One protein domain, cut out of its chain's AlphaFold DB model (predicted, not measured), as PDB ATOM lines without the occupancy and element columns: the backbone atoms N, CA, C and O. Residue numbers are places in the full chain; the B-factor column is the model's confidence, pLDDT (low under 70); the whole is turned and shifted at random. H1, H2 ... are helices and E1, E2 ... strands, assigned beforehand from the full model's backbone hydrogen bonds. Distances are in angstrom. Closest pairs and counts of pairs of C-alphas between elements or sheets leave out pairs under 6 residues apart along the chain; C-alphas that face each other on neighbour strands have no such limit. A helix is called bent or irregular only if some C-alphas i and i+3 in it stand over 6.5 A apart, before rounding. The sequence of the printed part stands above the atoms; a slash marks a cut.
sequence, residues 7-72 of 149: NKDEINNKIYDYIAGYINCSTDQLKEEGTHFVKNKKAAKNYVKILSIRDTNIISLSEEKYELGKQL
ATOM      1  N   ASN A   7     230.814 146.132 235.002       84.75
ATOM      2  CA  ASN A   7     230.095 147.204 234.347       84.75
ATOM      3  C   ASN A   7     229.708 146.733 232.935       84.75
ATOM      4  O   ASN A   7     230.573 146.390 232.126       84.75
ATOM      5  N   LYS A   8     228.402 146.693 232.642       84.19
ATOM      6  CA  LYS A   8     227.876 146.270 231.334       84.19
ATOM      7  C   LYS A   8     228.479 147.084 230.191       84.19
ATOM      8  O   LYS A   8     228.739 146.521 229.133       84.19
ATOM      9  N   ASP A   9     228.758 148.364 230.419       86.00
ATOM     10  CA  ASP A   9     229.359 149.236 229.411       86.00
ATOM     11  C   ASP A   9     230.811 148.852 229.127       86.00
ATOM     12  O   ASP A   9     231.248 148.873 227.979       86.00
ATOM     13  N   GLU A  10     231.550 148.417 230.150       89.56
ATOM     14  CA  GLU A  10     232.925 147.947 229.988       89.56
ATOM     15  C   GLU A  10     232.980 146.629 229.204       89.56
ATOM     16  O   GLU A  10     233.819 146.472 228.316       89.56
ATOM     17  N   ILE A  11     232.057 145.696 229.482       89.56
ATOM     18  CA  ILE A  11     231.921 144.461 228.692       89.56
ATOM     19  C   ILE A  11     231.569 144.801 227.247       89.56
ATOM     20  O   ILE A  11     232.209 144.292 226.329       89.56
ATOM     21  N   ASN A  12     230.569 145.660 227.040       86.62
ATOM     22  CA  ASN A  12     230.126 146.038 225.705       86.62
ATOM     23  C   ASN A  12     231.274 146.664 224.913       86.62
ATOM     24  O   ASN A  12     231.550 146.213 223.808       86.62
ATOM     25  N   ASN A  13     232.008 147.618 225.483       89.94
ATOM     26  CA  ASN A  13     233.144 148.231 224.795       89.94
ATOM     27  C   ASN A  13     234.207 147.193 224.409       89.94
ATOM     28  O   ASN A  13     234.613 147.151 223.251       89.94
ATOM     29  N   LYS A  14     234.558 146.269 225.314       94.06
ATOM     30  CA  LYS A  14     235.503 145.177 225.016       94.06
ATOM     31  C   LYS A  14     235.018 144.256 223.892       94.06
ATOM     32  O   LYS A  14     235.824 143.824 223.069       94.06
ATOM     33  N   ILE A  15     233.718 143.955 223.837       91.12
ATOM     34  CA  ILE A  15     233.121 143.164 222.750       91.12
ATOM     35  C   ILE A  15     233.238 143.915 221.419       91.12
ATOM     36  O   ILE A  15     233.669 143.326 220.429       91.12
ATOM     37  N   TYR A  16     232.891 145.203 221.390       93.56
ATOM     38  CA  TYR A  16     232.969 146.013 220.172       93.56
ATOM     39  C   TYR A  16     234.415 146.165 219.692       93.56
ATOM     40  O   TYR A  16     234.665 145.988 218.504       93.56
ATOM     41  N   ASP A  17     235.369 146.404 220.596       95.44
ATOM     42  CA  ASP A  17     236.798 146.476 220.269       95.44
ATOM     43  C   ASP A  17     237.305 145.157 219.669       95.44
ATOM     44  O   ASP A  17     238.004 145.150 218.650       95.44
ATOM     45  N   TYR A  18     236.916 144.024 220.265       94.44
ATOM     46  CA  TYR A  18     237.270 142.700 219.759       94.44
ATOM     47  C   TYR A  18     236.709 142.461 218.353       94.44
ATOM     48  O   TYR A  18     237.448 142.063 217.448       94.44
ATOM     49  N   ILE A  19     235.415 142.732 218.155       91.81
ATOM     50  CA  ILE A  19     234.742 142.577 216.862       91.81
ATOM     51  C   ILE A  19     235.406 143.470 215.812       91.81
ATOM     52  O   ILE A  19     235.775 142.975 214.745       91.81
ATOM     53  N   ALA A  20     235.606 144.752 216.128       94.81
ATOM     54  CA  ALA A  20     236.218 145.738 215.247       94.81
ATOM     55  C   ALA A  20     237.625 145.308 214.815       94.81
ATOM     56  O   ALA A  20     237.943 145.283 213.623       94.81
ATOM     57  N   GLY A  21     238.441 144.854 215.770       93.94
ATOM     58  CA  GLY A  21     239.771 144.316 215.505       93.94
ATOM     59  C   GLY A  21     239.760 143.072 214.611       93.94
ATOM     60  O   GLY A  21     240.615 142.964 213.725       93.94
ATOM     61  N   TYR A  22     238.794 142.168 214.816       90.31
ATOM     62  CA  TYR A  22     238.647 140.915 214.071       90.31
ATOM     63  C   TYR A  22     238.188 141.137 212.618       90.31
ATOM     64  O   TYR A  22     238.728 140.513 211.704       90.31
ATOM     65  N   ILE A  23     237.222 142.035 212.378       91.44
ATOM     66  CA  ILE A  23     236.711 142.330 211.021       91.44
ATOM     67  C   ILE A  23     237.404 143.526 210.345       91.44
ATOM     68  O   ILE A  23     237.066 143.863 209.210       91.44
ATOM     69  N   ASN A  24     238.389 144.138 211.011       95.38
ATOM     70  CA  ASN A  24     239.145 145.312 210.563       95.38
ATOM     71  C   ASN A  24     238.272 146.572 210.341       95.38
ATOM     72  O   ASN A  24     238.587 147.398 209.485       95.38
ATOM     73  N   CYS A  25     237.181 146.745 211.088       95.19
ATOM     74  CA  CYS A  25     236.400 147.990 211.080       95.19
ATOM     75  C   CYS A  25     236.749 148.868 212.291       95.19
ATOM     76  O   CYS A  25     237.529 148.469 213.155       95.19
ATOM     77  N   SER A  26     236.183 150.071 212.350       95.62
ATOM     78  CA  SER A  26     236.171 150.881 213.573       95.62
ATOM     79  C   SER A  26     234.983 150.512 214.465       95.62
ATOM     80  O   SER A  26     233.999 149.929 214.006       95.62
ATOM     81  N   THR A  27     235.060 150.856 215.748       94.62
ATOM     82  CA  THR A  27     233.928 150.708 216.671       94.62
ATOM     83  C   THR A  27     232.799 151.690 216.379       94.62
ATOM     84  O   THR A  27     231.650 151.366 216.670       94.62
ATOM     85  N   ASP A  28     233.099 152.839 215.772       94.38
ATOM     86  CA  ASP A  28     232.092 153.802 215.314       94.38
ATOM     87  C   ASP A  28     231.260 153.212 214.174       94.38
ATOM     88  O   ASP A  28     230.037 153.194 214.260       94.38
ATOM     89  N   GLN A  29     231.908 152.565 213.196       93.94
ATOM     90  CA  GLN A  29     231.203 151.845 212.129       93.94
ATOM     91  C   GLN A  29     230.253 150.766 212.660       93.94
ATOM     92  O   GLN A  29     229.242 150.519 212.026       93.94
ATOM     93  N   LEU A  30     230.539 150.123 213.801       91.94
ATOM     94  CA  LEU A  30     229.646 149.122 214.421       91.94
ATOM     95  C   LEU A  30     228.403 149.729 215.095       91.94
ATOM     96  O   LEU A  30     227.553 148.987 215.583       91.94
ATOM     97  N   LYS A  31     228.349 151.056 215.216       90.31
ATOM     98  CA  LYS A  31     227.268 151.807 215.865       90.31
ATOM     99  C   LYS A  31     226.491 152.682 214.874       90.31
ATOM    100  O   LYS A  31     225.476 153.248 215.265       90.31
ATOM    101  N   GLU A  32     226.976 152.809 213.642       92.06
ATOM    102  CA  GLU A  32     226.340 153.550 212.551       92.06
ATOM    103  C   GLU A  32     225.286 152.695 211.844       92.06
ATOM    104  O   GLU A  32     225.422 151.482 211.741       92.06
ATOM    105  N   GLU A  33     224.230 153.313 211.326       88.31
ATOM    106  CA  GLU A  33     223.226 152.598 210.536       88.31
ATOM    107  C   GLU A  33     223.713 152.360 209.099       88.31
ATOM    108  O   GLU A  33     224.412 153.187 208.508       88.31
ATOM    109  N   GLY A  34     223.273 151.255 208.495       85.00
ATOM    110  CA  GLY A  34     223.495 150.986 207.076       85.00
ATOM    111  C   GLY A  34     224.596 149.965 206.804       85.00
ATOM    112  O   GLY A  34     224.832 149.054 207.590       85.00
ATOM    113  N   THR A  35     225.209 150.039 205.620       88.38
ATOM    114  CA  THR A  35     226.191 149.046 205.152       88.38
ATOM    115  C   THR A  35     227.559 149.681 204.939       88.38
ATOM    116  O   THR A  35     227.724 150.540 204.072       88.38
ATOM    117  N   HIS A  36     228.566 149.203 205.669       93.50
ATOM    118  CA  HIS A  36     229.942 149.679 205.588       93.50
ATOM    119  C   HIS A  36     230.853 148.623 204.963       93.50
ATOM    120  O   HIS A  36     230.968 147.495 205.443       93.50
ATOM    121  N   PHE A  37     231.557 149.017 203.905       94.69
ATOM    122  CA  PHE A  37     232.539 148.176 203.228       94.69
ATOM    123  C   PHE A  37     233.940 148.436 203.764       94.69
ATOM    124  O   PHE A  37     234.423 149.571 203.737       94.69
ATOM    125  N   VAL A  38     234.634 147.373 204.161       96.44
ATOM    126  CA  VAL A  38     235.956 147.441 204.789       96.44
ATOM    127  C   VAL A  38     236.993 146.694 203.950       96.44
ATOM    128  O   VAL A  38     236.821 145.511 203.657       96.44
ATOM    129  N   LYS A  39     238.099 147.373 203.602       96.25
ATOM    130  CA  LYS A  39     239.324 146.734 203.081       96.25
ATOM    131  C   LYS A  39     240.075 146.095 204.248       96.25
ATOM    132  O   LYS A  39     240.782 146.781 204.985       96.25
ATOM    133  N   ASN A  40     239.914 144.791 204.432       95.56
ATOM    134  CA  ASN A  40     240.569 144.043 205.493       95.56
ATOM    135  C   ASN A  40     241.976 143.615 205.068       95.56
ATOM    136  O   ASN A  40     242.173 142.577 204.441       95.56
ATOM    137  N   LYS A  41     242.965 144.416 205.466       91.00
ATOM    138  CA  LYS A  41     244.386 144.179 205.170       91.00
ATOM    139  C   LYS A  41     244.976 142.969 205.899       91.00
ATOM    140  O   LYS A  41     246.060 142.517 205.554       91.00
ATOM    141  N   LYS A  42     244.290 142.468 206.931       91.56
ATOM    142  CA  LYS A  42     244.703 141.289 207.708       91.56
ATOM    143  C   LYS A  42     244.112 139.993 207.150       91.56
ATOM    144  O   LYS A  42     244.498 138.913 207.592       91.56
ATOM    145  N   ALA A  43     243.146 140.089 206.238       90.62
ATOM    146  CA  ALA A  43     242.446 138.937 205.703       90.62
ATOM    147  C   ALA A  43     243.279 138.190 204.654       90.62
ATOM    148  O   ALA A  43     244.024 138.786 203.878       90.62
ATOM    149  N   ALA A  44     243.110 136.868 204.610       92.25
ATOM    150  CA  ALA A  44     243.650 136.040 203.540       92.25
ATOM    151  C   ALA A  44     242.974 136.351 202.192       92.25
ATOM    152  O   ALA A  44     241.907 136.968 202.140       92.25
ATOM    153  N   LYS A  45     243.571 135.872 201.096       89.00
ATOM    154  CA  LYS A  45     242.983 136.004 199.759       89.00
ATOM    155  C   LYS A  45     241.591 135.367 199.679       89.00
ATOM    156  O   LYS A  45     241.330 134.352 200.321       89.00
ATOM    157  N   ASN A  46     240.727 135.931 198.840       85.31
ATOM    158  CA  ASN A  46     239.331 135.553 198.618       85.31
ATOM    159  C   ASN A  46     238.435 135.656 199.867       85.31
ATOM    160  O   ASN A  46     237.351 135.075 199.894       85.31
ATOM    161  N   TYR A  47     238.848 136.403 200.889       90.31
ATOM    162  CA  TYR A  47     238.050 136.602 202.094       90.31
ATOM    163  C   TYR A  47     236.868 137.542 201.852       90.31
ATOM    164  O   TYR A  47     237.044 138.649 201.327       90.31
ATOM    165  N   VAL A  48     235.697 137.107 202.314       85.19
ATOM    166  CA  VAL A  48     234.467 137.891 202.449       85.19
ATOM    167  C   VAL A  48     233.824 137.503 203.777       85.19
ATOM    168  O   VAL A  48     233.584 136.322 204.025       85.19
ATOM    169  N   LYS A  49     233.528 138.480 204.633       84.69
ATOM    170  CA  LYS A  49     232.731 138.278 205.844       84.69
ATOM    171  C   LYS A  49     231.707 139.391 205.977       84.69
ATOM    172  O   LYS A  49     232.055 140.564 205.890       84.69
ATOM    173  N   ILE A  50     230.462 139.004 206.219       87.19
ATOM    174  CA  ILE A  50     229.362 139.918 206.508       87.19
ATOM    175  C   ILE A  50     229.023 139.749 207.986       87.19
ATOM    176  O   ILE A  50     228.844 138.626 208.458       87.19
ATOM    177  N   LEU A  51     228.997 140.852 208.724       84.81
ATOM    178  CA  LEU A  51     228.541 140.901 210.105       84.81
ATOM    179  C   LEU A  51     227.393 141.894 210.197       84.81
ATOM    180  O   LEU A  51     227.577 143.060 209.860       84.81
ATOM    181  N   SER A  52     226.258 141.449 210.720       83.88
ATOM    182  CA  SER A  52     225.141 142.324 211.058       83.88
ATOM    183  C   SER A  52     225.080 142.495 212.574       83.88
ATOM    184  O   SER A  52     225.095 141.510 213.314       83.88
ATOM    185  N   ILE A  53     225.040 143.739 213.043       80.44
ATOM    186  CA  ILE A  53     224.855 144.093 214.451       80.44
ATOM    187  C   ILE A  53     223.848 145.236 214.521       80.44
ATOM    188  O   ILE A  53     224.104 146.319 214.013       80.44
ATOM    189  N   ARG A  54     222.686 144.991 215.144       82.19
ATOM    190  CA  ARG A  54     221.548 145.930 215.096       82.19
ATOM    191  C   ARG A  54     221.247 146.309 213.635       82.19
ATOM    192  O   ARG A  54     221.138 145.414 212.802       82.19
ATOM    193  N   ASP A  55     221.179 147.600 213.338       81.31
ATOM    194  CA  ASP A  55     220.881 148.161 212.017       81.31
ATOM    195  C   ASP A  55     222.145 148.393 211.160       81.31
ATOM    196  O   ASP A  55     222.092 148.981 210.077       81.31
ATOM    197  N   THR A  56     223.300 147.912 211.632       84.31
ATOM    198  CA  THR A  56     224.601 148.003 210.962       84.31
ATOM    199  C   THR A  56     224.944 146.695 210.255       84.31
ATOM    200  O   THR A  56     224.904 145.617 210.851       84.31
ATOM    201  N   ASN A  57     225.420 146.786 209.017       87.75
ATOM    202  CA  ASN A  57     226.065 145.701 208.285       87.75
ATOM    203  C   ASN A  57     227.519 146.071 207.976       87.75
ATOM    204  O   ASN A  57     227.788 147.073 207.318       87.75
ATOM    205  N   ILE A  58     228.473 145.242 208.393       92.31
ATOM    206  CA  ILE A  58     229.884 145.366 208.022       92.31
ATOM    207  C   ILE A  58     230.227 144.277 207.015       92.31
ATOM    208  O   ILE A  58     230.147 143.088 207.322       92.31
ATOM    209  N   ILE A  59     230.663 144.683 205.826       92.06
ATOM    210  CA  ILE A  59     231.142 143.789 204.773       92.06
ATOM    211  C   ILE A  59     232.665 143.922 204.704       92.06
ATOM    212  O   ILE A  59     233.214 144.854 204.111       92.06
ATOM    213  N   SER A  60     233.349 142.992 205.364       95.62
ATOM    214  CA  SER A  60     234.805 142.908 205.451       95.62
ATOM    215  C   SER A  60     235.348 142.048 204.314       95.62
ATOM    216  O   SER A  60     235.009 140.869 204.193       95.62
ATOM    217  N   LEU A  61     236.172 142.645 203.457       95.38
ATOM    218  CA  LEU A  61     236.657 142.047 202.214       95.38
ATOM    219  C   LEU A  61     238.184 142.062 202.186       95.38
ATOM    220  O   LEU A  61     238.804 143.046 202.586       95.38
ATOM    221  N   SER A  62     238.786 141.000 201.657       95.94
ATOM    222  CA  SER A  62     240.196 141.022 201.235       95.94
ATOM    223  C   SER A  62     240.450 142.136 200.209       95.94
ATOM    224  O   SER A  62     239.539 142.526 199.471       95.94
ATOM    225  N   GLU A  63     241.670 142.680 200.169       95.62
ATOM    226  CA  GLU A  63     241.987 143.860 199.349       95.62
ATOM    227  C   GLU A  63     241.651 143.656 197.863       95.62
ATOM    228  O   GLU A  63     241.065 144.544 197.244       95.62
ATOM    229  N   GLU A  64     241.924 142.474 197.308       94.88
ATOM    230  CA  GLU A  64     241.636 142.146 195.908       94.88
ATOM    231  C   GLU A  64     240.151 141.892 195.625       94.88
ATOM    232  O   GLU A  64     239.718 141.956 194.474       94.88
ATOM    233  N   LYS A  65     239.354 141.600 196.659       92.00
ATOM    234  CA  LYS A  65     237.901 141.427 196.539       92.00
ATOM    235  C   LYS A  65     237.127 142.691 196.854       92.00
ATOM    236  O   LYS A  65     235.926 142.699 196.614       92.00
ATOM    237  N   TYR A  66     237.768 143.744 197.358       95.12
ATOM    238  CA  TYR A  66     237.044 144.924 197.813       95.12
ATOM    239  C   TYR A  66     236.234 145.593 196.706       95.12
ATOM    240  O   TYR A  66     235.039 145.794 196.888       95.12
ATOM    241  N   GLU A  67     236.852 145.925 195.567       93.25
ATOM    242  CA  GLU A  67     236.147 146.660 194.505       93.25
ATOM    243  C   GLU A  67     235.010 145.819 193.913       93.25
ATOM    244  O   GLU A  67     233.883 146.295 193.795       93.25
ATOM    245  N   LEU A  68     235.269 144.533 193.645       84.38
ATOM    246  CA  LEU A  68     234.253 143.601 193.153       84.38
ATOM    247  C   LEU A  68     233.128 143.394 194.178       84.38
ATOM    248  O   LEU A  68     231.956 143.459 193.831       84.38
ATOM    249  N   GLY A  69     233.465 143.159 195.445       82.50
ATOM    250  CA  GLY A  69     232.490 142.945 196.512       82.50
ATOM    251  C   GLY A  69     231.647 144.190 196.765       82.50
ATOM    252  O   GLY A  69     230.430 144.090 196.880       82.50
ATOM    253  N   LYS A  70     232.264 145.376 196.765       88.12
ATOM    254  CA  LYS A  70     231.548 146.647 196.861       88.12
ATOM    255  C   LYS A  70     230.617 146.843 195.672       88.12
ATOM    256  O   LYS A  70     229.455 147.164 195.892       88.12
ATOM    257  N   GLN A  71     231.072 146.601 194.444       83.19
ATOM    258  CA  GLN A  71     230.222 146.666 193.252       83.19
ATOM    259  C   GLN A  71     229.031 145.700 193.342       83.19
ATOM    260  O   GLN A  71     227.911 146.077 193.009       83.19
ATOM    261  N   LEU A  72     229.263 144.461 193.781       75.56
ATOM    262  CA  LEU A  72     228.235 143.423 193.815       75.56
ATOM    263  C   LEU A  72     227.231 143.591 194.953       75.56
ATOM    264  O   LEU A  72     226.113 143.116 194.814       75.56
TER     265      LEU A  72
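Overview. This is residues 7 to 72 of the 149 residues of an uncharacterized protein of uncultured Coprococcus sp (UniProt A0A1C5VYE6). A small three-stranded sheet has H2 over one face, making two layers, one of sheet and one of helix. The long helix H1 makes much of the length: its last residues, 19 to 23, graze the sheet, while residues 7 to 12 stick out free. The printed part has 66 residues, with H1, E1, E2, E3 and H2 in chain order, mixed in class; the sheet, ordered E1 E3 E2, is mixed too. It is compact by its radius of gyration of the C-alphas, 12.3 A, yet elongated, spanning 41 by 22 by 13 A.

Arrangement. Start with H1, residues 8 to 23, which only grazes the sheet; look at Ile 23, whose C-alpha is 5.9 A from that of Ser 60 in E3, residues 56 to 61, their closest pair. Beside E3 runs E1, residues 34 to 39, parallel at 21 degrees, with N 36 and O 57 2.8 A apart, within hydrogen-bond range. On the other side of E3 is E2, residues 48 to 53, antiparallel at 166 degrees; N 51 and O 58 are 2.9 A apart, within hydrogen-bond range, and E2 and E3 form a hairpin. H2, residues 63 to 72, is on the sheet at a height of 7.7 A, over E3, along the strands at 17 degrees on the local plane. Its closest C-alphas to E1 are those of Glu 63 and Lys 39, 5.4 A apart. H1 and H2 are apart. In H1 every O i to N i+4 pair is within hydrogen-bond range, in H2 4 of 6.

Along the chain. Find C-alpha 8 at (227.876, 146.270, 231.334); from there H1 runs 22.5 A to C-alpha 23. E1 measures 16.9 A, E2 16.6 A and E3 16.0 A. H2 covers 14.8 A, ending at C-alpha 72 at (228.235, 143.423, 193.815); it is irregular, with C-alphas 64 and 67 7.2 A apart.

Size, cuts and confidence. The C-alphas farthest apart, of Asn 7 and Leu 68, are 41.6 A apart. The printed part has no cut and no long link. Mean pLDDT of the printed part is 90.2, and no printed residue is under 70.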